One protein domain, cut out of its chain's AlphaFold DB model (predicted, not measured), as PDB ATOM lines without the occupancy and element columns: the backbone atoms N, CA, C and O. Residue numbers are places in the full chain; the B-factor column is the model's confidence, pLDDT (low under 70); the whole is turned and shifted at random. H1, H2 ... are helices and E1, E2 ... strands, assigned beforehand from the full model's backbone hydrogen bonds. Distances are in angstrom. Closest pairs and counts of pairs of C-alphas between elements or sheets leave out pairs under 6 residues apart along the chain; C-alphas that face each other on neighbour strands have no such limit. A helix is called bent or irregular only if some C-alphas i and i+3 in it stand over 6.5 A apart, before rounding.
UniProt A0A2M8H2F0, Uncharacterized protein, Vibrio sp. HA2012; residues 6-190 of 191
ATOM      1  N   GLU A   6     -45.159  30.672 -35.994       76.12
ATOM      2  CA  GLU A   6     -45.035  29.256 -35.693       76.12
ATOM      3  C   GLU A   6     -44.433  28.554 -36.906       76.12
ATOM      4  O   GLU A   6     -45.036  28.512 -37.983       76.12
ATOM      5  N   GLN A   7     -43.232  28.013 -36.732       75.25
ATOM      6  CA  GLN A   7     -42.507  27.297 -37.773       75.25
ATOM      7  C   GLN A   7     -42.057  25.948 -37.251       75.25
ATOM      8  O   GLN A   7     -41.604  25.816 -36.112       75.25
ATOM      9  N   ARG A   8     -42.189  24.927 -38.092       74.12
ATOM     10  CA  ARG A   8     -41.854  23.556 -37.721       74.12
ATOM     11  C   ARG A   8     -41.099  22.888 -38.853       74.12
ATOM     12  O   ARG A   8     -41.538  22.909 -40.004       74.12
ATOM     13  N   PHE A   9     -39.983  22.275 -38.486       75.00
ATOM     14  CA  PHE A   9     -39.069  21.589 -39.381       75.00
ATOM     15  C   PHE A   9     -38.938  20.151 -38.894       75.00
ATOM     16  O   PHE A   9     -38.331  19.910 -37.855       75.00
ATOM     17  N   LEU A  10     -39.535  19.203 -39.614       73.31
ATOM     18  CA  LEU A  10     -39.395  17.773 -39.329       73.31
ATOM     19  C   LEU A  10     -38.563  17.114 -40.420       73.31
ATOM     20  O   LEU A  10     -38.806  17.337 -41.610       73.31
ATOM     21  N   PHE A  11     -37.613  16.287 -40.005       71.44
ATOM     22  CA  PHE A  11     -36.683  15.606 -40.891       71.44
ATOM     23  C   PHE A  11     -37.197  14.201 -41.215       71.44
ATOM     24  O   PHE A  11     -37.573  13.436 -40.330       71.44
ATOM     25  N   SER A  12     -37.244  13.869 -42.507       61.44
ATOM     26  CA  SER A  12     -37.680  12.549 -42.983       61.44
ATOM     27  C   SER A  12     -36.577  11.493 -42.950       61.44
ATOM     28  O   SER A  12     -36.864  10.304 -43.083       61.44
ATOM     29  N   GLU A  13     -35.327  11.924 -42.792       62.50
ATOM     30  CA  GLU A  13     -34.148  11.074 -42.673       62.50
ATOM     31  C   GLU A  13     -33.333  11.484 -41.438       62.50
ATOM     32  O   GLU A  13     -33.377  12.659 -41.053       62.50
ATOM     33  N   PRO A  14     -32.582  10.550 -40.823       60.66
ATOM     34  CA  PRO A  14     -31.700  10.870 -39.709       60.66
ATOM     35  C   PRO A  14     -30.678  11.931 -40.114       60.66
ATOM     36  O   PRO A  14     -29.842  11.689 -40.980       60.66
ATOM     37  N   ARG A  15     -30.754  13.110 -39.487       67.31
ATOM     38  CA  ARG A  15     -29.854  14.238 -39.769       67.31
ATOM     39  C   ARG A  15     -28.500  14.042 -39.101       67.31
ATOM     40  O   ARG A  15     -27.527  13.626 -39.716       67.31
ATOM     41  N   LYS A  16     -28.453  14.385 -37.817       69.38
ATOM     42  CA  LYS A  16     -27.235  14.526 -37.028       69.38
ATOM     43  C   LYS A  16     -27.448  13.815 -35.710       69.38
ATOM     44  O   LYS A  16     -28.522  13.902 -35.107       69.38
ATOM     45  N   THR A  17     -26.426  13.084 -35.290       80.56
ATOM     46  CA  THR A  17     -26.454  12.334 -34.040       80.56
ATOM     47  C   THR A  17     -25.355  12.825 -33.131       80.56
ATOM     48  O   THR A  17     -24.193  12.821 -33.523       80.56
ATOM     49  N   ILE A  18     -25.708  13.144 -31.897       86.25
ATOM     50  CA  ILE A  18     -24.735  13.360 -30.826       86.25
ATOM     51  C   ILE A  18     -24.738  12.157 -29.890       86.25
ATOM     52  O   ILE A  18     -25.721  11.420 -29.799       86.25
ATOM     53  N   ARG A  19     -23.648  11.933 -29.162       88.12
ATOM     54  CA  ARG A  19     -23.670  10.957 -28.065       88.12
ATOM     55  C   ARG A  19     -24.387  11.574 -26.877       88.12
ATOM     56  O   ARG A  19     -24.146  12.732 -26.552       88.12
ATOM     57  N   TYR A  20     -25.224  10.800 -26.191       87.31
ATOM     58  CA  TYR A  20     -25.997  11.331 -25.068       87.31
ATOM     59  C   TYR A  20     -25.118  11.908 -23.942       87.31
ATOM     60  O   TYR A  20     -25.464  12.909 -23.331       87.31
ATOM     61  N   ARG A  21     -23.922  11.358 -23.719       86.44
ATOM     62  CA  ARG A  21     -22.925  11.919 -22.787       86.44
ATOM     63  C   ARG A  21     -22.469  13.347 -23.119       86.44
ATOM     64  O   ARG A  21     -21.959  14.025 -22.236       86.44
ATOM     65  N   ASP A  22     -22.597  13.764 -24.375       87.94
ATOM     66  CA  ASP A  22     -22.218  15.088 -24.870       87.94
ATOM     67  C   ASP A  22     -23.451  16.011 -24.998       87.94
ATOM     68  O   ASP A  22     -23.327  17.172 -25.379       87.94
ATOM     69  N   TYR A  23     -24.638  15.527 -24.611       88.81
ATOM     70  CA  TYR A  23     -25.899  16.261 -24.702       88.81
ATOM     71  C   TYR A  23     -25.897  17.561 -23.898       88.81
ATOM     72  O   TYR A  23     -26.355  18.577 -24.406       88.81
ATOM     73  N   ASP A  24     -25.321  17.566 -22.692       89.62
ATOM     74  CA  ASP A  24     -25.190  18.787 -21.880       89.62
ATOM     75  C   ASP A  24     -24.482  19.913 -22.644       89.62
ATOM     76  O   ASP A  24     -24.960  21.046 -22.662       89.62
ATOM     77  N   LYS A  25     -23.384  19.587 -23.338       89.62
ATOM     78  CA  LYS A  25     -22.608  20.565 -24.112       89.62
ATOM     79  C   LYS A  25     -23.411  21.116 -25.283       89.62
ATOM     80  O   LYS A  25     -23.350  22.311 -25.554       89.62
ATOM     81  N   LEU A  26     -24.175  20.257 -25.962       90.06
ATOM     82  CA  LEU A  26     -25.079  20.687 -27.025       90.06
ATOM     83  C   LEU A  26     -26.133  21.663 -26.479       90.06
ATOM     84  O   LEU A  26     -26.380  22.703 -27.089       90.06
ATOM     85  N   LEU A  27     -26.745  21.346 -25.333       91.81
ATOM     86  CA  LEU A  27     -27.739  22.223 -24.714       91.81
ATOM     87  C   LEU A  27     -27.130  23.583 -24.347       91.81
ATOM     88  O   LEU A  27     -27.741  24.612 -24.617       91.81
ATOM     89  N   GLU A  28     -25.923  23.609 -23.784       91.62
ATOM     90  CA  GLU A  28     -25.204  24.853 -23.475       91.62
ATOM     91  C   GLU A  28     -24.884  25.673 -24.732       91.62
ATOM     92  O   GLU A  28     -25.091  26.892 -24.750       91.62
ATOM     93  N   ALA A  29     -24.430  25.018 -25.805       90.81
ATOM     94  CA  ALA A  29     -24.148  25.674 -27.078       90.81
ATOM     95  C   ALA A  29     -25.412  26.324 -27.658       90.81
ATOM     96  O   ALA A  29     -25.388  27.493 -28.040       90.81
ATOM     97  N   ILE A  30     -26.537  25.608 -27.653       91.38
ATOM     98  CA  ILE A  30     -27.811  26.120 -28.173       91.38
ATOM     99  C   ILE A  30     -28.375  27.232 -27.287       91.38
ATOM    100  O   ILE A  30     -28.844  28.245 -27.804       91.38
ATOM    101  N   ALA A  31     -28.288  27.102 -25.962       92.12
ATOM    102  CA  ALA A  31     -28.687  28.172 -25.052       92.12
ATOM    103  C   ALA A  31     -27.888  29.457 -25.320       92.12
ATOM    104  O   ALA A  31     -28.479  30.530 -25.418       92.12
ATOM    105  N   SER A  32     -26.578  29.335 -25.556       90.44
ATOM    106  CA  SER A  32     -25.701  30.466 -25.888       90.44
ATOM    107  C   SER A  32     -26.065  31.147 -27.215       90.44
ATOM    108  O   SER A  32     -25.825  32.342 -27.373       90.44
ATOM    109  N   LEU A  33     -26.659  30.416 -28.167       90.69
ATOM    110  CA  LEU A  33     -27.181  30.991 -29.414       90.69
ATOM    111  C   LEU A  33     -28.471  31.792 -29.189       90.69
ATOM    112  O   LEU A  33     -28.724  32.754 -29.907       90.69
ATOM    113  N   ILE A  34     -29.280  31.413 -28.196       90.31
ATOM    114  CA  ILE A  34     -30.605  32.000 -27.931       90.31
ATOM    115  C   ILE A  34     -30.537  33.143 -26.910       90.31
ATOM    116  O   ILE A  34     -31.302  34.099 -27.003       90.31
ATOM    117  N   GLU A  35     -29.624  33.095 -25.941       90.94
ATOM    118  CA  GLU A  35     -29.406  34.164 -24.957       90.94
ATOM    119  C   GLU A  35     -29.277  35.588 -25.537       90.94
ATOM    120  O   GLU A  35     -29.910  36.492 -24.977       90.94
ATOM    121  N   PRO A  36     -28.512  35.834 -26.626       89.06
ATOM    122  CA  PRO A  36     -28.377  37.170 -27.201       89.06
ATOM    123  C   PRO A  36     -29.616  37.629 -27.981       89.06
ATOM    124  O   PRO A  36     -29.722  38.826 -28.278       89.06
ATOM    125  N   GLU A  37     -30.538  36.720 -28.313       87.38
ATOM    126  CA  GLU A  37     -31.774  37.061 -29.009       87.38
ATOM    127  C   GLU A  37     -32.636  37.986 -28.148       87.38
ATOM    128  O   GLU A  37     -32.802  37.809 -26.937       87.38
ATOM    129  N   LYS A  38     -33.214  38.995 -28.799       86.38
ATOM    130  CA  LYS A  38     -34.072  40.000 -28.163       86.38
ATOM    131  C   LYS A  38     -35.478  39.893 -28.735       86.38
ATOM    132  O   LYS A  38     -35.858  40.739 -29.549       86.38
ATOM    133  N   PRO A  39     -36.239  38.847 -28.363       85.62
ATOM    134  CA  PRO A  39     -37.619  38.755 -28.798       85.62
ATOM    135  C   PRO A  39     -38.399  39.947 -28.257       85.62
ATOM    136  O   PRO A  39     -38.138  40.430 -27.156       85.62
ATOM    137  N   GLU A  40     -39.385  40.403 -29.018       83.06
ATOM    138  CA  GLU A  40     -40.247  41.505 -28.589       83.06
ATOM    139  C   GLU A  40     -41.098  41.118 -27.369       83.06
ATOM    140  O   GLU A  40     -41.353  41.943 -26.496       83.06
ATOM    141  N   SER A  41     -41.476  39.838 -27.271       88.25
ATOM    142  CA  SER A  41     -42.187  39.289 -26.116       88.25
ATOM    143  C   SER A  41     -41.691  37.887 -25.755       88.25
ATOM    144  O   SER A  41     -41.173  37.684 -24.656       88.25
ATOM    145  N   PHE A  42     -41.798  36.928 -26.675       88.94
ATOM    146  CA  PHE A  42     -41.483  35.526 -26.414       88.94
ATOM    147  C   PHE A  42     -40.794  34.882 -27.617       88.94
ATOM    148  O   PHE A  42     -41.166  35.156 -28.756       88.94
ATOM    149  N   LEU A  43     -39.829  34.008 -27.348       89.25
ATOM    150  CA  LEU A  43     -39.205  33.093 -28.297       89.25
ATOM    151  C   LEU A  43     -39.036  31.728 -27.625       89.25
ATOM    152  O   LEU A  43     -38.552  31.638 -26.496       89.25
ATOM    153  N   SER A  44     -39.396  30.665 -28.334       88.38
ATOM    154  CA  SER A  44     -39.098  29.291 -27.960       88.38
ATOM    155  C   SER A  44     -38.541  28.533 -29.150       88.38
ATOM    156  O   SER A  44     -39.135  28.549 -30.228       88.38
ATOM    157  N   VAL A  45     -37.436  27.833 -28.925       89.50
ATOM    158  CA  VAL A  45     -36.880  26.839 -29.843       89.50
ATOM    159  C   VAL A  45     -36.967  25.483 -29.159       89.50
ATOM    160  O   VAL A  45     -36.472  25.323 -28.047       89.50
ATOM    161  N   THR A  46     -37.590  24.504 -29.802       87.81
ATOM    162  CA  THR A  46     -37.748  23.148 -29.272       87.81
ATOM    163  C   THR A  46     -37.066  22.157 -30.198       87.81
ATOM    164  O   THR A  46     -37.341  22.119 -31.394       87.81
ATOM    165  N   LEU A  47     -36.185  21.332 -29.643       87.81
ATOM    166  CA  LEU A  47     -35.550  20.221 -30.340       87.81
ATOM    167  C   LEU A  47     -36.357  18.951 -30.109       87.81
ATOM    168  O   LEU A  47     -36.591  18.562 -28.963       87.81
ATOM    169  N   CYS A  48     -36.719  18.279 -31.194       84.31
ATOM    170  CA  CYS A  48     -37.356  16.970 -31.177       84.31
ATOM    171  C   CYS A  48     -36.276  15.898 -31.302       84.31
ATOM    172  O   CYS A  48     -35.566  15.871 -32.305       84.31
ATOM    173  N   LEU A  49     -36.132  15.024 -30.307       85.62
ATOM    174  CA  LEU A  49     -34.967  14.145 -30.190       85.62
ATOM    175  C   LEU A  49     -35.371  12.681 -29.995       85.62
ATOM    176  O   LEU A  49     -36.369  12.406 -29.330       85.62
ATOM    177  N   ALA A  50     -34.564  11.749 -30.506       84.44
ATOM    178  CA  ALA A  50     -34.695  10.314 -30.239       84.44
ATOM    179  C   ALA A  50     -33.353   9.641 -29.931       84.44
ATOM    180  O   ALA A  50     -32.436   9.645 -30.743       84.44
ATOM    181  N   GLY A  51     -33.265   8.982 -28.779       83.81
ATOM    182  CA  GLY A  51     -32.235   7.993 -28.484       83.81
ATOM    183  C   GLY A  51     -32.653   6.616 -28.998       83.81
ATOM    184  O   GLY A  51     -33.694   6.089 -28.596       83.81
ATOM    185  N   ARG A  52     -31.839   6.008 -29.870       80.44
ATOM    186  CA  ARG A  52     -32.109   4.670 -30.428       80.44
ATOM    187  C   ARG A  52     -31.223   3.602 -29.788       80.44
ATOM    188  O   ARG A  52     -29.999   3.634 -29.893       80.44
ATOM    189  N   PHE A  53     -31.863   2.612 -29.181       77.31
ATOM    190  CA  PHE A  53     -31.277   1.348 -28.743       77.31
ATOM    191  C   PHE A  53     -31.638   0.248 -29.746       77.31
ATOM    192  O   PHE A  53     -32.598   0.366 -30.504       77.31
ATOM    193  N   ASN A  54     -30.919  -0.875 -29.708       74.62
ATOM    194  CA  ASN A  54     -31.184  -2.000 -30.614       74.62
ATOM    195  C   ASN A  54     -32.626  -2.536 -30.513       74.62
ATOM    196  O   ASN A  54     -33.181  -3.007 -31.500       74.62
ATOM    197  N   SER A  55     -33.223  -2.486 -29.322       76.56
ATOM    198  CA  SER A  55     -34.550  -3.035 -29.018       76.56
ATOM    199  C   SER A  55     -35.618  -1.971 -28.778       76.56
ATOM    200  O   SER A  55     -36.791  -2.316 -28.649       76.56
ATOM    201  N   LEU A  56     -35.234  -0.697 -28.672       78.50
ATOM    202  CA  LEU A  56     -36.104   0.346 -28.144       78.50
ATOM    203  C   LEU A  56     -35.700   1.732 -28.642       78.50
ATOM    204  O   LEU A  56     -34.520   2.032 -28.773       78.50
ATOM    205  N   VAL A  57     -36.675   2.603 -28.847       80.94
ATOM    206  CA  VAL A  57     -36.478   4.030 -29.089       80.94
ATOM    207  C   VAL A  57     -37.113   4.808 -27.949       80.94
ATOM    208  O   VAL A  57     -38.234   4.513 -27.521       80.94
ATOM    209  N   VAL A  58     -36.374   5.798 -27.457       80.56
ATOM    210  CA  VAL A  58     -36.852   6.790 -26.497       80.56
ATOM    211  C   VAL A  58     -36.773   8.140 -27.159       80.56
ATOM    212  O   VAL A  58     -35.692   8.584 -27.528       80.56
ATOM    213  N   ALA A  59     -37.916   8.786 -27.310       79.88
ATOM    214  CA  ALA A  59     -37.985  10.109 -27.884       79.88
ATOM    215  C   ALA A  59     -38.483  11.109 -26.836       79.88
ATOM    216  O   ALA A  59     -39.228  10.754 -25.923       79.88
ATOM    217  N   GLY A  60     -38.044  12.355 -26.959       81.44
ATOM    218  CA  GLY A  60     -38.395  13.447 -26.059       81.44
ATOM    219  C   GLY A  60     -37.977  14.786 -26.650       81.44
ATOM    220  O   GLY A  60     -37.745  14.896 -27.857       81.44
ATOM    221  N   PHE A  61     -37.864  15.806 -25.799       84.88
ATOM    222  CA  PHE A  61     -37.454  17.135 -26.246       84.88
ATOM    223  C   PHE A  61     -36.544  17.888 -25.287       84.88
ATOM    224  O   PHE A  61     -36.470  17.592 -24.088       84.88
ATOM    225  N   ALA A  62     -35.894  18.905 -25.846       88.19
ATOM    226  CA  ALA A  62     -35.365  20.044 -25.111       88.19
ATOM    227  C   ALA A  62     -35.992  21.323 -25.655       88.19
ATOM    228  O   ALA A  62     -36.005  21.525 -26.866       88.19
ATOM    229  N   ALA A  63     -36.508  22.173 -24.772       89.12
ATOM    230  CA  ALA A  63     -37.041  23.478 -25.149       89.12
ATOM    231  C   ALA A  63     -36.196  24.590 -24.537       89.12
ATOM    232  O   ALA A  63     -35.802  24.512 -23.375       89.12
ATOM    233  N   PHE A  64     -35.954  25.624 -25.324       92.69
ATOM    234  CA  PHE A  64     -35.161  26.793 -24.986       92.69
ATOM    235  C   PHE A  64     -36.054  28.010 -25.111       92.69
ATOM    236  O   PHE A  64     -36.533  28.321 -26.200       92.69
ATOM    237  N   THR A  65     -36.314  28.677 -23.996       91.69
ATOM    238  CA  THR A  65     -37.302  29.745 -23.919       91.69
ATOM    239  C   THR A  65     -36.660  31.043 -23.465       91.69
ATOM    240  O   THR A  65     -36.004  31.104 -22.424       91.69
ATOM    241  N   LYS A  66     -36.927  32.100 -24.224       91.94
ATOM    242  CA  LYS A  66     -36.472  33.461 -23.982       91.94
ATOM    243  C   LYS A  66     -37.680  34.390 -23.948       91.94
ATOM    244  O   LYS A  66     -38.516  34.375 -24.849       91.94
ATOM    245  N   VAL A  67     -37.772  35.202 -22.902       90.88
ATOM    246  CA  VAL A  67     -38.807  36.238 -22.775       90.88
ATOM    247  C   VAL A  67     -38.152  37.608 -22.757       90.88
ATOM    248  O   VAL A  67     -37.076  37.763 -22.190       90.88
ATOM    249  N   ALA A  68     -38.803  38.610 -23.342       88.50
ATOM    250  CA  ALA A  68     -38.239  39.949 -23.531       88.50
ATOM    251  C   ALA A  68     -37.785  40.627 -22.226       88.50
ATOM    252  O   ALA A  68     -36.866  41.439 -22.221       88.50
ATOM    253  N   SER A  69     -38.436  40.294 -21.109       87.38
ATOM    254  CA  SER A  69     -38.136  40.846 -19.785       87.38
ATOM    255  C   SER A  69     -36.991  40.142 -19.051       87.38
ATOM    256  O   SER A  69     -36.704  40.509 -17.909       87.38
ATOM    257  N   ARG A  70     -36.366  39.124 -19.657       87.19
ATOM    258  CA  ARG A  70     -35.306  38.318 -19.041       87.19
ATOM    259  C   ARG A  70     -34.069  38.234 -19.921       87.19
ATOM    260  O   ARG A  70     -34.150  37.998 -21.126       87.19
ATOM    261  N   ASP A  71     -32.912  38.354 -19.283       85.50
ATOM    262  CA  ASP A  71     -31.611  38.271 -19.948       85.50
ATOM    263  C   ASP A  71     -31.114  36.824 -20.101       85.50
ATOM    264  O   ASP A  71     -30.280  36.560 -20.961       85.50
ATOM    265  N   ASP A  72     -31.699  35.863 -19.389       88.81
ATOM    266  CA  ASP A  72     -31.353  34.444 -19.463       88.81
ATOM    267  C   ASP A  72     -32.251  33.641 -20.420       88.81
ATOM    268  O   ASP A  72     -33.399  34.001 -20.701       88.81
ATOM    269  N   CYS A  73     -31.701  32.542 -20.941       91.81
ATOM    270  CA  CYS A  73     -32.449  31.506 -21.648       91.81
ATOM    271  C   CYS A  73     -32.814  30.387 -20.664       91.81
ATOM    272  O   CYS A  73     -31.947  29.795 -20.021       91.81
ATOM    273  N   HIS A  74     -34.097  30.044 -20.569       92.25
ATOM    274  CA  HIS A  74     -34.541  28.897 -19.782       92.25
ATOM    275  C   HIS A  74     -34.531  27.626 -20.617       92.25
ATOM    276  O   HIS A  74     -35.071  27.603 -21.719       92.25
ATOM    277  N   ILE A  75     -33.981  26.550 -20.057       90.62
ATOM    278  CA  ILE A  75     -33.919  25.245 -20.715       90.62
ATOM    279  C   ILE A  75     -34.853  24.276 -19.989       90.62
ATOM    280  O   ILE A  75     -34.705  24.028 -18.791       90.62
ATOM    281  N   HIS A  76     -35.805  23.701 -20.715       87.62
ATOM    282  CA  HIS A  76     -36.605  22.571 -20.263       87.62
ATOM    283  C   HIS A  76     -36.052  21.282 -20.870       87.62
ATOM    284  O   HIS A  76     -35.998  21.139 -22.089       87.62
ATOM    285  N   ARG A  77     -35.655  20.339 -20.015       85.94
ATOM    286  CA  ARG A  77     -34.890  19.147 -20.396       85.94
ATOM    287  C   ARG A  77     -35.706  17.876 -20.172       85.94
ATOM    288  O   ARG A  77     -35.595  17.235 -19.131       85.94
ATOM    289  N   GLN A  78     -36.563  17.520 -21.123       80.31
ATOM    290  CA  GLN A  78     -37.449  16.374 -20.937       80.31
ATOM    291  C   GLN A  78     -36.792  15.044 -21.313       80.31
ATOM    292  O   GLN A  78     -37.010  14.051 -20.620       80.31
ATOM    293  N   LEU A  79     -35.974  15.020 -22.372       78.19
ATOM    294  CA  LEU A  79     -35.276  13.800 -22.797       78.19
ATOM    295  C   LEU A  79     -34.488  13.163 -21.639       78.19
ATOM    296  O   LEU A  79     -34.498  11.944 -21.497       78.19
ATOM    297  N   ASP A  80     -33.899  13.979 -20.761       75.81
ATOM    298  CA  ASP A  80     -33.149  13.488 -19.602       75.81
ATOM    299  C   ASP A  80     -34.019  12.767 -18.590       75.81
ATOM    300  O   ASP A  80     -33.644  11.712 -18.093       75.81
ATOM    301  N   LEU A  81     -35.225  13.270 -18.335       71.81
ATOM    302  CA  LEU A  81     -36.166  12.593 -17.446       71.81
ATOM    303  C   LEU A  81     -36.497  11.182 -17.955       71.81
ATOM    304  O   LEU A  81     -36.694  10.270 -17.152       71.81
ATOM    305  N   LEU A  82     -36.527  10.987 -19.275       72.81
ATOM    306  CA  LEU A  82     -36.833   9.701 -19.903       72.81
ATOM    307  C   LEU A  82     -35.609   8.775 -19.970       72.81
ATOM    308  O   LEU A  82     -35.723   7.588 -19.655       72.81
ATOM    309  N   MET A  83     -34.441   9.307 -20.331       73.12
ATOM    310  CA  MET A  83     -33.190   8.549 -20.430       73.12
ATOM    311  C   MET A  83     -32.637   8.185 -19.039       73.12
ATOM    312  O   MET A  83     -32.390   7.008 -18.763       73.12
ATOM    313  N   ASP A  84     -32.532   9.148 -18.121       66.94
ATOM    314  CA  ASP A  84     -31.993   8.937 -16.769       66.94
ATOM    315  C   ASP A  84     -33.007   8.302 -15.811       66.94
ATOM    316  O   ASP A  84     -32.622   7.546 -14.916       66.94
ATOM    317  N   GLY A  85     -34.300   8.602 -15.970       61.31
ATOM    318  CA  GLY A  85     -35.362   8.082 -15.104       61.31
ATOM    319  C   GLY A  85     -35.939   6.742 -15.567       61.31
ATOM    320  O   GLY A  85     -36.218   5.876 -14.742       61.31
ATOM    321  N   GLY A  86     -36.108   6.549 -16.877       58.62
ATOM    322  CA  GLY A  86     -36.747   5.356 -17.443       58.62
ATOM    323  C   GLY A  86     -35.778   4.207 -17.719       58.62
ATOM    324  O   GLY A  86     -36.071   3.058 -17.391       58.62
ATOM    325  N   ILE A  87     -34.610   4.498 -18.299       61.97
ATOM    326  CA  ILE A  87     -33.680   3.470 -18.801       61.97
ATOM    327  C   ILE A  87     -32.657   3.056 -17.745       61.97
ATOM    328  O   ILE A  87     -32.373   1.870 -17.588       61.97
ATOM    329  N   ASN A  88     -32.132   4.005 -16.967       55.53
ATOM    330  CA  ASN A  88     -31.181   3.708 -15.892       55.53
ATOM    331  C   ASN A  88     -31.752   2.707 -14.862       55.53
ATOM    332  O   ASN A  88     -31.021   1.914 -14.267       55.53
ATOM    333  N   TRP A  89     -33.076   2.696 -14.668       53.91
ATOM    334  CA  TRP A  89     -33.745   1.804 -13.717       53.91
ATOM    335  C   TRP A  89     -33.827   0.349 -14.184       53.91
ATOM    336  O   TRP A  89     -33.902  -0.548 -13.340       53.91
ATOM    337  N   THR A  90     -33.775   0.080 -15.491       58.59
ATOM    338  CA  THR A  90     -33.956  -1.282 -16.017       58.59
ATOM    339  C   THR A  90     -32.685  -2.129 -15.957       58.59
ATOM    340  O   THR A  90     -32.777  -3.339 -16.125       58.59
ATOM    341  N   LYS A  91     -31.505  -1.550 -15.667       56.47
ATOM    342  CA  LYS A  91     -30.174  -2.212 -15.602       56.47
ATOM    343  C   LYS A  91     -29.710  -2.937 -16.880       56.47
ATOM    344  O   LYS A  91     -28.532  -3.262 -16.979       56.47
ATOM    345  N   GLU A  92     -30.593  -3.168 -17.847       59.53
ATOM    346  CA  GLU A  92     -30.324  -3.858 -19.115       59.53
ATOM    347  C   GLU A  92     -29.511  -3.003 -20.099       59.53
ATOM    348  O   GLU A  92     -28.816  -3.537 -20.959       59.53
ATOM    349  N   TYR A  93     -29.532  -1.680 -19.941       63.47
ATOM    350  CA  TYR A  93     -28.879  -0.743 -20.852       63.47
ATOM    351  C   TYR A  93     -27.673  -0.072 -20.185       63.47
ATOM    352  O   TYR A  93     -27.683   1.121 -19.902       63.47
ATOM    353  N   THR A  94     -26.605  -0.826 -19.918       62.38
ATOM    354  CA  THR A  94     -25.410  -0.332 -19.196       62.38
ATOM    355  C   THR A  94     -24.586   0.717 -19.953       62.38
ATOM    356  O   THR A  94     -23.701   1.332 -19.366       62.38
ATOM    357  N   THR A  95     -24.860   0.937 -21.241       71.38
ATOM    358  CA  THR A  95     -24.134   1.874 -22.120       71.38
ATOM    359  C   THR A  95     -25.005   3.046 -22.583       71.38
ATOM    360  O   THR A  95     -24.751   3.626 -23.635       71.38
ATOM    361  N   TRP A  96     -26.047   3.403 -21.822       75.62
ATOM    362  CA  TRP A  96     -27.019   4.434 -22.215       75.62
ATOM    363  C   TRP A  96     -26.389   5.812 -22.496       75.62
ATOM    364  O   TRP A  96     -26.888   6.557 -23.330       75.62
ATOM    365  N   LYS A  97     -25.250   6.128 -21.866       80.88
ATOM    366  CA  LYS A  97     -24.488   7.367 -22.101       80.88
ATOM    367  C   LYS A  97     -23.876   7.462 -23.503       80.88
ATOM    368  O   LYS A  97     -23.694   8.560 -24.015       80.88
ATOM    369  N   ASP A  98     -23.565   6.332 -24.133       82.12
ATOM    370  CA  ASP A  98     -22.975   6.293 -25.479       82.12
ATOM    371  C   ASP A  98     -24.034   6.143 -26.584       82.12
ATOM    372  O   ASP A  98     -23.701   6.017 -27.766       82.12
ATOM    373  N   VAL A  99     -25.318   6.161 -26.221       83.44
ATOM    374  CA  VAL A  99     -26.426   6.069 -27.175       83.44
ATOM    375  C   VAL A  99     -26.417   7.298 -28.084       83.44
ATOM    376  O   VAL A  99     -26.277   8.419 -27.582       83.44
ATOM    377  N   PRO A 100     -26.537   7.111 -29.409       85.75
ATOM    378  CA  PRO A 100     -26.733   8.221 -30.324       85.75
ATOM    379  C   PRO A 100     -28.130   8.814 -30.114       85.75
ATOM    380  O   PRO A 100     -29.131   8.094 -30.125       85.75
ATOM    381  N   VAL A 101     -28.176  10.127 -29.929       86.50
ATOM    382  CA  VAL A 101     -29.394  10.932 -29.904       86.50
ATOM    383  C   VAL A 101     -29.502  11.647 -31.238       86.50
ATOM    384  O   VAL A 101     -28.642  12.448 -31.599       86.50
ATOM    385  N   GLU A 102     -30.552  11.313 -31.967       86.06
ATOM    386  CA  GLU A 102     -30.903  11.826 -33.282       86.06
ATOM    387  C   GLU A 102     -31.809  13.051 -33.153       86.06
ATOM    388  O   GLU A 102     -32.768  13.038 -32.376       86.06
ATOM    389  N   LEU A 103     -31.528  14.089 -33.941       85.44
ATOM    390  CA  LEU A 103     -32.442  15.209 -34.137       85.44
ATOM    391  C   LEU A 103     -33.506  14.850 -35.179       85.44
ATOM    392  O   LEU A 103     -33.203  14.680 -36.358       85.44
ATOM    393  N   LEU A 104     -34.759  14.782 -34.738       80.69
ATOM    394  CA  LEU A 104     -35.930  14.502 -35.573       80.69
ATOM    395  C   LEU A 104     -36.537  15.772 -36.171       80.69
ATOM    396  O   LEU A 104     -37.221  15.719 -37.192       80.69
ATOM    397  N   GLY A 105     -36.328  16.914 -35.517       81.50
ATOM    398  CA  GLY A 105     -36.910  18.176 -35.943       81.50
ATOM    399  C   GLY A 105     -36.665  19.330 -34.982       81.50
ATOM    400  O   GLY A 105     -36.210  19.136 -33.854       81.50
ATOM    401  N   ILE A 106     -36.987  20.533 -35.444       82.81
ATOM    402  CA  ILE A 106     -36.911  21.782 -34.687       82.81
ATOM    403  C   ILE A 106     -38.254  22.502 -34.817       82.81
ATOM    404  O   ILE A 106     -38.777  22.675 -35.919       82.81
ATOM    405  N   GLU A 107     -38.804  22.943 -33.693       82.25
ATOM    406  CA  GLU A 107     -40.008  23.773 -33.633       82.25
ATOM    407  C   GLU A 107     -39.611  25.166 -33.123       82.25
ATOM    408  O   GLU A 107     -38.841  25.289 -32.169       82.25
ATOM    409  N   LEU A 108     -40.114  26.218 -33.767       83.25
ATOM    410  CA  LEU A 108     -39.851  27.610 -33.417       83.25
ATOM    411  C   LEU A 108     -41.173  28.356 -33.231       83.25
ATOM    412  O   LEU A 108     -42.027  28.368 -34.117       83.25
ATOM    413  N   ILE A 109     -41.317  28.995 -32.073       83.81
ATOM    414  CA  ILE A 109     -42.474  29.815 -31.712       83.81
ATOM    415  C   ILE A 109     -41.968  31.190 -31.290       83.81
ATOM    416  O   ILE A 109     -41.113  31.287 -30.413       83.81
ATOM    417  N   SER A 110     -42.501  32.257 -31.876       85.69
ATOM    418  CA  SER A 110     -42.157  33.632 -31.506       85.69
ATOM    419  C   SER A 110     -43.373  34.547 -31.610       85.69
ATOM    420  O   SER A 110     -44.238  34.338 -32.459       85.69
ATOM    421  N   GLY A 111     -43.455  35.558 -30.745       84.88
ATOM    422  CA  GLY A 111     -44.518  36.562 -30.799       84.88
ATOM    423  C   GLY A 111     -44.966  37.082 -29.438       84.88
ATOM    424  O   GLY A 111     -44.278  36.936 -28.420       84.88
ATOM    425  N   ASP A 112     -46.133  37.723 -29.436       85.75
ATOM    426  CA  ASP A 112     -46.788  38.214 -28.227       85.75
ATOM    427  C   ASP A 112     -47.261  37.049 -27.340       85.75
ATOM    428  O   ASP A 112     -47.901  36.107 -27.809       85.75
ATOM    429  N   ILE A 113     -46.928  37.094 -26.047       83.00
ATOM    430  CA  ILE A 113     -47.199  35.984 -25.128       83.00
ATOM    431  C   ILE A 113     -48.698  35.796 -24.886       83.00
ATOM    432  O   ILE A 113     -49.148  34.660 -24.740       83.00
ATOM    433  N   ASP A 114     -49.485  36.873 -24.879       83.06
ATOM    434  CA  ASP A 114     -50.927  36.793 -24.669       83.06
ATOM    435  C   ASP A 114     -51.624  36.228 -25.912       83.06
ATOM    436  O   ASP A 114     -52.560  35.434 -25.781       83.06
ATOM    437  N   GLU A 115     -51.134  36.558 -27.109       80.62
ATOM    438  CA  GLU A 115     -51.589  35.951 -28.364       80.62
ATOM    439  C   GLU A 115     -51.268  34.450 -28.413       80.62
ATOM    440  O   GLU A 115     -52.169  33.641 -28.656       80.62
ATOM    441  N   ILE A 116     -50.032  34.060 -28.077       76.62
ATOM    442  CA  ILE A 116     -49.604  32.653 -27.995       76.62
ATOM    443  C   ILE A 116     -50.472  31.885 -26.990       76.62
ATOM    444  O   ILE A 116     -51.028  30.834 -27.310       76.62
ATOM    445  N   LEU A 117     -50.639  32.411 -25.772       76.44
ATOM    446  CA  LEU A 117     -51.475  31.788 -24.743       76.44
ATOM    447  C   LEU A 117     -52.949  31.734 -25.161       76.44
ATOM    448  O   LEU A 117     -53.653  30.785 -24.807       76.44
ATOM    449  N   GLY A 118     -53.425  32.737 -25.895       75.81
ATOM    450  CA  GLY A 118     -54.755  32.761 -26.490       75.81
ATOM    451  C   GLY A 118     -54.950  31.627 -27.493       75.81
ATOM    452  O   GLY A 118     -55.946  30.910 -27.409       75.81
ATOM    453  N   GLU A 119     -53.991  31.417 -28.392       72.94
ATOM    454  CA  GLU A 119     -54.008  30.315 -29.358       72.94
ATOM    455  C   GLU A 119     -53.924  28.941 -28.684       72.94
ATOM    456  O   GLU A 119     -54.700  28.050 -29.034       72.94
ATOM    457  N   VAL A 120     -53.079  28.786 -27.658       68.19
ATOM    458  CA  VAL A 120     -52.999  27.557 -26.844       68.19
ATOM    459  C   VAL A 120     -54.341  27.260 -26.167       68.19
ATOM    460  O   VAL A 120     -54.833  26.135 -26.216       68.19
ATOM    461  N   LYS A 121     -54.981  28.265 -25.556       68.56
ATOM    462  CA  LYS A 121     -56.262  28.094 -24.846       68.56
ATOM    463  C   LYS A 121     -57.435  27.785 -25.776       68.56
ATOM    464  O   LYS A 121     -58.299  26.997 -25.401       68.56
ATOM    465  N   LYS A 122     -57.486  28.393 -26.968       67.88
ATOM    466  CA  LYS A 122     -58.544  28.137 -27.970       67.88
ATOM    467  C   LYS A 122     -58.571  26.686 -28.441       67.88
ATOM    468  O   LYS A 122     -59.597  26.229 -28.929       67.88
ATOM    469  N   ARG A 123     -57.457  25.969 -28.302       62.19
ATOM    470  CA  ARG A 123     -57.291  24.589 -28.756       62.19
ATOM    471  C   ARG A 123     -57.547  23.580 -27.627       62.19
ATOM    472  O   ARG A 123     -56.926  22.536 -27.608       62.19
ATOM    473  N   GLU A 124     -58.436  23.911 -26.676       48.59
ATOM    474  CA  GLU A 124     -58.982  23.056 -25.595       48.59
ATOM    475  C   GLU A 124     -58.114  21.848 -25.178       48.59
ATOM    476  O   GLU A 124     -58.370  20.715 -25.572       48.59
ATOM    477  N   ASN A 125     -57.127  22.064 -24.300       42.00
ATOM    478  CA  ASN A 125     -56.270  21.008 -23.724       42.00
ATOM    479  C   ASN A 125     -55.357  20.262 -24.706       42.00
ATOM    480  O   ASN A 125     -54.653  19.338 -24.287       42.00
ATOM    481  N   ASP A 126     -55.297  20.677 -25.965       44.44
ATOM    482  CA  ASP A 126     -54.364  20.120 -26.927       44.44
ATOM    483  C   ASP A 126     -52.993  20.789 -26.725       44.44
ATOM    484  O   ASP A 126     -52.553  21.663 -27.466       44.44
ATOM    485  N   PHE A 127     -52.279  20.362 -25.676       39.81
ATOM    486  CA  PHE A 127     -50.833  20.606 -25.537       39.81
ATOM    487  C   PHE A 127     -50.033  20.026 -26.726       39.81
ATOM    488  O   PHE A 127     -48.853  20.341 -26.879       39.81
ATOM    489  N   SER A 128     -50.682  19.251 -27.609       41.81
ATOM    490  CA  SER A 128     -50.191  18.899 -28.951       41.81
ATOM    491  C   SER A 128     -49.938  20.125 -29.836       41.81
ATOM    492  O   SER A 128     -49.195  20.050 -30.818       41.81
ATOM    493  N   PHE A 129     -50.471  21.292 -29.452       37.97
ATOM    494  CA  PHE A 129     -50.222  22.555 -30.124       37.97
ATOM    495  C   PHE A 129     -48.756  23.008 -30.059       37.97
ATOM    496  O   PHE A 129     -48.344  23.857 -30.840       37.97
ATOM    497  N   ILE A 130     -47.948  22.385 -29.198       44.31
ATOM    498  CA  ILE A 130     -46.543  22.739 -28.975       44.31
ATOM    499  C   ILE A 130     -45.579  21.677 -29.529       44.31
ATOM    500  O   ILE A 130     -44.378  21.876 -29.438       44.31
ATOM    501  N   SER A 131     -46.051  20.510 -29.998       47.84
ATOM    502  CA  SER A 131     -45.233  19.335 -29.710       47.84
ATOM    503  C   SER A 131     -45.541  18.105 -30.575       47.84
ATOM    504  O   SER A 131     -46.232  17.187 -30.127       47.84
ATOM    505  N   PHE A 132     -44.882  17.985 -31.736       51.97
ATOM    506  CA  PHE A 132     -44.464  16.663 -32.257       51.97
ATOM    507  C   PHE A 132     -43.828  15.812 -31.132       51.97
ATOM    508  O   PHE A 132     -43.973  14.594 -31.027       51.97
ATOM    509  N   THR A 133     -43.213  16.518 -30.193       49.56
ATOM    510  CA  THR A 133     -42.604  16.053 -28.963       49.56
ATOM    511  C   THR A 133     -43.582  15.521 -27.892       49.56
ATOM    512  O   THR A 133     -43.157  14.771 -27.021       49.56
ATOM    513  N   SER A 134     -44.896  15.776 -27.956       48.84
ATOM    514  CA  SER A 134     -45.890  15.380 -26.933       48.84
ATOM    515  C   SER A 134     -46.572  14.069 -27.296       48.84
ATOM    516  O   SER A 134     -46.969  13.312 -26.406       48.84
ATOM    517  N   ASP A 135     -46.617  13.766 -28.594       51.09
ATOM    518  CA  ASP A 135     -47.022  12.466 -29.120       51.09
ATOM    519  C   ASP A 135     -45.881  11.448 -29.025       51.09
ATOM    520  O   ASP A 135     -46.117  10.300 -28.639       51.09
ATOM    521  N   ILE A 136     -44.637  11.900 -29.224       54.25
ATOM    522  CA  ILE A 136     -43.404  11.159 -28.909       54.25
ATOM    523  C   ILE A 136     -43.391  10.644 -27.458       54.25
ATOM    524  O   ILE A 136     -42.971   9.523 -27.176       54.25
ATOM    525  N   ASN A 137     -43.890  11.459 -26.528       51.19
ATOM    526  CA  ASN A 137     -43.725  11.272 -25.087       51.19
ATOM    527  C   ASN A 137     -44.462  10.083 -24.473       51.19
ATOM    528  O   ASN A 137     -44.230   9.744 -23.312       51.19
ATOM    529  N   LYS A 138     -45.405   9.471 -25.190       52.16
ATOM    530  CA  LYS A 138     -46.294   8.473 -24.581       52.16
ATOM    531  C   LYS A 138     -45.794   7.042 -24.704       52.16
ATOM    532  O   LYS A 138     -46.464   6.154 -24.174       52.16
ATOM    533  N   ARG A 139     -44.698   6.769 -25.425       54.03
ATOM    534  CA  ARG A 139     -44.365   5.390 -25.799       54.03
ATOM    535  C   ARG A 139     -42.859   5.148 -25.897       54.03
ATOM    536  O   ARG A 139     -42.188   5.624 -26.800       54.03
ATOM    537  N   LEU A 140     -42.360   4.306 -24.996       67.69
ATOM    538  CA  LEU A 140     -41.230   3.433 -25.299       67.69
ATOM    539  C   LEU A 140     -41.679   2.519 -26.451       67.69
ATOM    540  O   LEU A 140     -42.657   1.789 -26.284       67.69
ATOM    541  N   MET A 141     -41.030   2.591 -27.615       74.62
ATOM    542  CA  MET A 141     -41.446   1.836 -28.810       74.62
ATOM    543  C   MET A 141     -40.284   1.051 -29.417       74.62
ATOM    544  O   MET A 141     -39.158   1.546 -29.426       74.62
ATOM    545  N   PRO A 142     -40.523  -0.145 -29.978       79.94
ATOM    546  CA  PRO A 142     -39.550  -0.803 -30.840       79.94
ATOM    547  C   PRO A 142     -39.187   0.073 -32.057       79.94
ATOM    548  O   PRO A 142     -40.059   0.782 -32.567       79.94
ATOM    549  N   PRO A 143     -37.952  -0.012 -32.594       80.44
ATOM    550  CA  PRO A 143     -37.507   0.826 -33.713       80.44
ATOM    551  C   PRO A 143     -38.432   0.810 -34.936       80.44
ATOM    552  O   PRO A 143     -38.757   1.863 -35.472       80.44
ATOM    553  N   SER A 144     -38.936  -0.361 -35.332       81.75
ATOM    554  CA  SER A 144     -39.841  -0.481 -36.482       81.75
ATOM    555  C   SER A 144     -41.193   0.201 -36.265       81.75
ATOM    556  O   SER A 144     -41.784   0.720 -37.209       81.75
ATOM    557  N   GLU A 145     -41.706   0.185 -35.033       80.56
ATOM    558  CA  GLU A 145     -42.960   0.866 -34.704       80.56
ATOM    559  C   GLU A 145     -42.757   2.378 -34.645       80.56
ATOM    560  O   GLU A 145     -43.608   3.124 -35.125       80.56
ATOM    561  N   PHE A 146     -41.611   2.819 -34.118       79.88
ATOM    562  CA  PHE A 146     -41.226   4.223 -34.110       79.88
ATOM    563  C   PHE A 146     -41.092   4.785 -35.533       79.88
ATOM    564  O   PHE A 146     -41.647   5.838 -35.821       79.88
ATOM    565  N   ASP A 147     -40.435   4.064 -36.445       78.62
ATOM    566  CA  ASP A 147     -40.260   4.516 -37.832       78.62
ATOM    567  C   ASP A 147     -41.596   4.603 -38.591       78.62
ATOM    568  O   ASP A 147     -41.799   5.511 -39.400       78.62
ATOM    569  N   ASN A 148     -42.523   3.675 -38.335       77.25
ATOM    570  CA  ASN A 148     -43.867   3.729 -38.913       77.25
ATOM    571  C   ASN A 148     -44.672   4.899 -38.343       77.25
ATOM    572  O   ASN A 148     -45.262   5.662 -39.105       77.25
ATOM    573  N   TRP A 149     -44.638   5.080 -37.020       77.31
ATOM    574  CA  TRP A 149     -45.274   6.210 -36.349       77.31
ATOM    575  C   TRP A 149     -44.731   7.547 -36.874       77.31
ATOM    576  O   TRP A 149     -45.511   8.436 -37.215       77.31
ATOM    577  N   LEU A 150     -43.410   7.678 -37.015       74.62
ATOM    578  CA  LEU A 150     -42.759   8.875 -37.544       74.62
ATOM    579  C   LEU A 150     -43.286   9.207 -38.945       74.62
ATOM    580  O   LEU A 150     -43.711  10.331 -39.198       74.62
ATOM    581  N   LYS A 151     -43.339   8.210 -39.836       72.44
ATOM    582  CA  LYS A 151     -43.869   8.365 -41.201       72.44
ATOM    583  C   LYS A 151     -45.334   8.792 -41.225       72.44
ATOM    584  O   LYS A 151     -45.689   9.652 -42.022       72.44
ATOM    585  N   GLU A 152     -46.180   8.222 -40.371       68.81
ATOM    586  CA  GLU A 152     -47.595   8.607 -40.283       68.81
ATOM    587  C   GLU A 152     -47.759  10.069 -39.840       68.81
ATOM    588  O   GLU A 152     -48.529  10.819 -40.442       68.81
ATOM    589  N   ASN A 153     -46.980  10.509 -38.848       65.12
ATOM    590  CA  ASN A 153     -47.032  11.889 -38.358       65.12
ATOM    591  C   ASN A 153     -46.501  12.897 -39.380       65.12
ATOM    592  O   ASN A 153     -47.064  13.983 -39.505       65.12
ATOM    593  N   LEU A 154     -45.489  12.519 -40.167       62.69
ATOM    594  CA  LEU A 154     -45.005  13.320 -41.296       62.69
ATOM    595  C   LEU A 154     -46.071  13.514 -42.395       62.69
ATOM    596  O   LEU A 154     -45.995  14.485 -43.149       62.69
ATOM    597  N   VAL A 155     -47.047  12.604 -42.509       53.44
ATOM    598  CA  VAL A 155     -48.095  12.613 -43.550       53.44
ATOM    599  C   VAL A 155     -49.392  13.293 -43.082       53.44
ATOM    600  O   VAL A 155     -50.095  13.891 -43.896       53.44
ATOM    601  N   CYS A 156     -49.736  13.223 -41.792       46.56
ATOM    602  CA  CYS A 156     -51.037  13.670 -41.269       46.56
ATOM    603  C   CYS A 156     -51.119  15.148 -40.824       46.56
ATOM    604  O   CYS A 156     -52.198  15.610 -40.445       46.56
ATOM    605  N   SER A 157     -50.035  15.919 -40.868       48.75
ATOM    606  CA  SER A 157     -49.948  17.250 -40.249       48.75
ATOM    607  C   SER A 157     -50.536  18.390 -41.105       48.75
ATOM    608  O   SER A 157     -49.811  19.209 -41.663       48.75
ATOM    609  N   ASN A 158     -51.868  18.487 -41.182       40.16
ATOM    610  CA  ASN A 158     -52.589  19.637 -41.757       40.16
ATOM    611  C   ASN A 158     -52.994  20.653 -40.666       40.16
ATOM    612  O   ASN A 158     -54.176  20.781 -40.339       40.16
ATOM    613  N   PHE A 159     -52.044  21.405 -40.100       45.22
ATOM    614  CA  PHE A 159     -52.381  22.566 -39.261       45.22
ATOM    615  C   PHE A 159     -52.319  23.851 -40.091       45.22
ATOM    616  O   PHE A 159     -51.288  24.192 -40.651       45.22
ATOM    617  N   LYS A 160     -53.442  24.574 -40.162       43.84
ATOM    618  CA  LYS A 160     -53.661  25.711 -41.077       43.84
ATOM    619  C   LYS A 160     -52.877  26.999 -40.761       43.84
ATOM    620  O   LYS A 160     -52.956  27.923 -41.560       43.84
ATOM    621  N   ASN A 161     -52.178  27.074 -39.623       40.94
ATOM    622  CA  ASN A 161     -51.621  28.330 -39.088       40.94
ATOM    623  C   ASN A 161     -50.117  28.278 -38.765       40.94
ATOM    624  O   ASN A 161     -49.586  29.270 -38.283       40.94
ATOM    625  N   ALA A 162     -49.454  27.146 -39.002       46.09
ATOM    626  CA  ALA A 162     -48.005  27.040 -38.888       46.09
ATOM    627  C   ALA A 162     -47.438  26.873 -40.295       46.09
ATOM    628  O   ALA A 162     -47.968  26.068 -41.069       46.09
ATOM    629  N   ASP A 163     -46.375  27.604 -40.617       46.75
ATOM    630  CA  ASP A 163     -45.621  27.359 -41.841       46.75
ATOM    631  C   ASP A 163     -44.819  26.074 -41.619       46.75
ATOM    632  O   ASP A 163     -43.711  26.055 -41.075       46.75
ATOM    633  N   TRP A 164     -45.459  24.954 -41.949       44.84
ATOM    634  CA  TRP A 164     -44.823  23.650 -41.946       44.84
ATOM    635  C   TRP A 164     -43.915  23.551 -43.155       44.84
ATOM    636  O   TRP A 164     -44.369  23.562 -44.301       44.84
ATOM    637  N   HIS A 165     -42.633  23.363 -42.887       43.34
ATOM    638  CA  HIS A 165     -41.693  22.952 -43.906       43.34
ATOM    639  C   HIS A 165     -41.410  21.473 -43.668       43.34
ATOM    640  O   HIS A 165     -40.687  21.101 -42.741       43.34
ATOM    641  N   GLN A 166     -41.996  20.607 -44.501       44.22
ATOM    642  CA  GLN A 166     -41.422  19.276 -44.666       44.22
ATOM    643  C   GLN A 166     -39.995  19.490 -45.163       44.22
ATOM    644  O   GLN A 166     -39.793  20.054 -46.238       44.22
ATOM    645  N   ALA A 167     -39.007  19.054 -44.388       40.94
ATOM    646  CA  ALA A 167     -37.628  19.049 -44.838       40.94
ATOM    647  C   ALA A 167     -37.415  17.853 -45.780       40.94
ATOM    648  O   ALA A 167     -36.693  16.912 -45.469       40.94
ATOM    649  N   GLN A 168     -38.094  17.864 -46.928       37.53
ATOM    650  CA  GLN A 168     -37.691  17.076 -48.084       37.53
ATOM    651  C   GLN A 168     -36.616  17.882 -48.810       37.53
ATOM    652  O   GLN A 168     -36.972  18.618 -49.715       37.53
ATOM    653  N   GLN A 169     -35.357  17.817 -48.357       39.69
ATOM    654  CA  GLN A 169     -34.110  18.123 -49.095       39.69
ATOM    655  C   GLN A 169     -32.975  18.548 -48.145       39.69
ATOM    656  O   GLN A 169     -33.199  18.899 -46.979       39.69
ATOM    657  N   ASP A 170     -31.745  18.452 -48.665       46.78
ATOM    658  CA  ASP A 170     -30.494  18.923 -48.064       46.78
ATOM    659  C   ASP A 170     -30.682  20.249 -47.311       46.78
ATOM    660  O   ASP A 170     -31.344  21.165 -47.799       46.78
ATOM    661  N   ASP A 171     -30.077  20.370 -46.122       48.31
ATOM    662  CA  ASP A 171     -30.161  21.568 -45.261       48.31
ATOM    663  C   ASP A 171     -29.805  22.872 -45.999       48.31
ATOM    664  O   ASP A 171     -30.295  23.948 -45.657       48.31
ATOM    665  N   HIS A 172     -29.005  22.768 -47.062       45.62
ATOM    666  CA  HIS A 172     -28.588  23.879 -47.913       45.62
ATOM    667  C   HIS A 172     -29.684  24.430 -48.842       45.62
ATOM    668  O   HIS A 172     -29.542  25.547 -49.338       45.62
ATOM    669  N   GLU A 173     -30.763  23.683 -49.087       42.72
ATOM    670  CA  GLU A 173     -31.869  24.102 -49.963       42.72
ATOM    671  C   GLU A 173     -33.077  24.648 -49.177       42.72
ATOM    672  O   GLU A 173     -33.986  25.245 -49.758       42.72
ATOM    673  N   LEU A 174     -33.084  24.506 -47.846       52.09
ATOM    674  CA  LEU A 174     -34.160  24.992 -46.985       52.09
ATOM    675  C   LEU A 174     -33.961  26.470 -46.620       52.09
ATOM    676  O   LEU A 174     -32.938  26.878 -46.068       52.09
ATOM    677  N   SER A 175     -34.990  27.288 -46.852       58.84
ATOM    678  CA  SER A 175     -35.040  28.681 -46.375       58.84
ATOM    679  C   SER A 175     -35.371  28.740 -44.875       58.84
ATOM    680  O   SER A 175     -36.427  29.236 -44.488       58.84
ATOM    681  N   LEU A 176     -34.497  28.185 -44.026       63.78
ATOM    682  CA  LEU A 176     -34.668  28.209 -42.568       63.78
ATOM    683  C   LEU A 176     -34.309  29.590 -41.990       63.78
ATOM    684  O   LEU A 176     -33.431  30.278 -42.524       63.78
ATOM    685  N   PRO A 177     -34.922  29.995 -40.864       71.31
ATOM    686  CA  PRO A 177     -34.455  31.145 -40.103       71.31
ATOM    687  C   PRO A 177     -32.981  30.986 -39.684       71.31
ATOM    688  O   PRO A 177     -32.571  29.874 -39.340       71.31
ATOM    689  N   PRO A 178     -32.192  32.077 -39.610       80.50
ATOM    690  CA  PRO A 178     -30.781  32.021 -39.206       80.50
ATOM    691  C   PRO A 178     -30.535  31.323 -37.862       80.50
ATOM    692  O   PRO A 178     -29.545  30.612 -37.699       80.50
ATOM    693  N   LEU A 179     -31.459  31.483 -36.911       80.38
ATOM    694  CA  LEU A 179     -31.384  30.828 -35.607       80.38
ATOM    695  C   LEU A 179     -31.507  29.300 -35.722       80.38
ATOM    696  O   LEU A 179     -30.776  28.576 -35.057       80.38
ATOM    697  N   VAL A 180     -32.386  28.804 -36.597       80.19
ATOM    698  CA  VAL A 180     -32.565  27.361 -36.834       80.19
ATOM    699  C   VAL A 180     -31.336  26.778 -37.533       80.19
ATOM    700  O   VAL A 180     -30.868  25.716 -37.132       80.19
ATOM    701  N   HIS A 181     -30.761  27.494 -38.505       79.75
ATOM    702  CA  HIS A 181     -29.476  27.122 -39.117       79.75
ATOM    703  C   HIS A 181     -28.358  27.027 -38.074       79.75
ATOM    704  O   HIS A 181     -27.680  26.011 -37.994       79.75
ATOM    705  N   SER A 182     -28.239  28.025 -37.196       83.38
ATOM    706  CA  SER A 182     -27.210  28.035 -36.143       83.38
ATOM    707  C   SER A 182     -27.364  26.863 -35.163       83.38
ATOM    708  O   SER A 182     -26.378  26.291 -34.702       83.38
ATOM    709  N   VAL A 183     -28.606  26.472 -34.858       84.12
ATOM    710  CA  VAL A 183     -28.898  25.275 -34.055       84.12
ATOM    711  C   VAL A 183     -28.459  24.005 -34.780       84.12
ATOM    712  O   VAL A 183     -27.867  23.130 -34.154       84.12
ATOM    713  N   LEU A 184     -28.721  23.891 -36.083       80.62
ATOM    714  CA  LEU A 184     -28.266  22.746 -36.874       80.62
ATOM    715  C   LEU A 184     -26.738  22.676 -36.940       80.62
ATOM    716  O   LEU A 184     -26.193  21.577 -36.841       80.62
ATOM    717  N   ASP A 185     -26.051  23.810 -37.062       81.38
ATOM    718  CA  ASP A 185     -24.586  23.878 -37.066       81.38
ATOM    719  C   ASP A 185     -23.988  23.413 -35.729       81.38
ATOM    720  O   ASP A 185     -22.951  22.749 -35.707       81.38
ATOM    721  N   ALA A 186     -24.662  23.672 -34.600       81.62
ATOM    722  CA  ALA A 186     -24.218  23.192 -33.289       81.62
ATOM    723  C   ALA A 186     -24.143  21.653 -33.215       81.62
ATOM    724  O   ALA A 186     -23.278  21.115 -32.525       81.62
ATOM    725  N   PHE A 187     -24.987  20.940 -33.966       75.38
ATOM    726  CA  PHE A 187     -24.928  19.478 -34.072       75.38
ATOM    727  C   PHE A 187     -23.787  18.964 -34.975       75.38
ATOM    728  O   PHE A 187     -23.428  17.797 -34.846       75.38
ATOM    729  N   ASP A 188     -23.212  19.784 -35.868       65.31
ATOM    730  CA  ASP A 188     -22.133  19.360 -36.788       65.31
ATOM    731  C   ASP A 188     -20.742  19.382 -36.162       65.31
ATOM    732  O   ASP A 188     -19.836  18.710 -36.656       65.31
ATOM    733  N   THR A 189     -20.558  20.161 -35.096       53.97
ATOM    734  CA  THR A 189     -19.229  20.489 -34.557       53.97
ATOM    735  C   THR A 189     -18.429  19.312 -33.977       53.97
ATOM    736  O   THR A 189     -17.243  19.487 -33.709       53.97
ATOM    737  N   ASP A 190     -19.019  18.115 -33.877       46.00
ATOM    738  CA  ASP A 190     -18.379  16.893 -33.360       46.00
ATOM    739  C   ASP A 190     -18.385  15.699 -34.357       46.00
ATOM    740  O   ASP A 190     -18.199  14.550 -33.937       46.00
TER     741      ASP A 190
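AT A GLANCE: This is residues 6 to 190 of the 191 residues of an uncharacterized protein of Vibrio sp. HA2012 (UniProt A0A2M8H2F0). A twisted sheet of seven strands, with the long E3, E4 and E6 in its middle, has helices over both faces: H1 and H7 side by side over one, with the sheet curled round H1, and H5 and H6 over the opposite one. H2 runs along E4, and H3 sits at one end of the sheet, grazing it. The printed part has 185 residues, with seven named helices and seven named strands that follow along the chain as E1 E2 H1 E3 E4 E5 H2 E6 H3 H4 H5 H6 E7 H7; the class is mixed, helices and strands. The branched sheet is antiparallel but for the parallel pair E1 and E7. The whole is compact, with a radius of gyration of the C-alphas of 16.3 A and spans of 47 by 35 by 34 A.

IN THESE COORDINATES: E1, residues 6 to 11, begins at C-alpha 6 (-45.035, 29.256, -35.693), and E2 is residues 17 to 19. H1, residues 20 to 34, is 21.4 A long and irregular, with C-alphas 21 and 24 7.3 A apart. E3, residues 42 to 52, spans 32.5 A and E4, residues 57 to 67, 32.9 A; with E5, residues 74 to 77, they form a meander, each strand the antiparallel neighbour of the one before. H2 is residues 78 to 90. E6, residues 100 to 111, spans 33.5 A, bends by 50 degrees at residue 104 and ends at C-alpha 111 (-44.518, 36.562, -30.799). H3 is residues 113 to 122, H4 127 to 130, H5 132 to 136, H6 143 to 156, 20.1 A long, and E7 163 to 167. H7, residues 178 to 188, ends at C-alpha 188 (-22.133, 19.360, -36.788).

HOW THE PARTS SIT: E6 has E1 and E2 on one side and E3 on the other side; N 9 and O 106 are 2.9 A apart, N 18 and O 101 3.0 A, and N 46 and O 107 2.8 A, each within hydrogen-bond range. So are N 45 and O 64 of the hairpin E3 and E4, 2.9 A, N 63 and O 76 of the hairpin E4 and E5, 2.9 A, and N 165 and O 8 of E7 and E1, 3.1 A. H1 and H7 touch at a shallow tilt of 24 degrees, opposite ways, closest at the C-alphas of Ile 30 and Val 183, 6.0 A. H2 is over E4 at a height over the sheet of 8.9 A. H5, at 7.7 A, is over E3, and H4 and H5 only just touch, only at the corner, with 3 pairs of C-alphas within 8 A. Every O i to N i+4 pair is within hydrogen-bond range in H3, H5 and H6, against 9 of 11 in H1, 6 of 9 in H2 and 5 of 7 in H7; H4 is too short for one.

THE WHOLE: The C-alphas farthest apart, those of Glu 40 and Glu 92, are 47.4 A apart. The printed part has no cut and no long link. Mean pLDDT of the printed part is 72.6; 65 residues are under 70, among them 120 to 140 and 152 to 176.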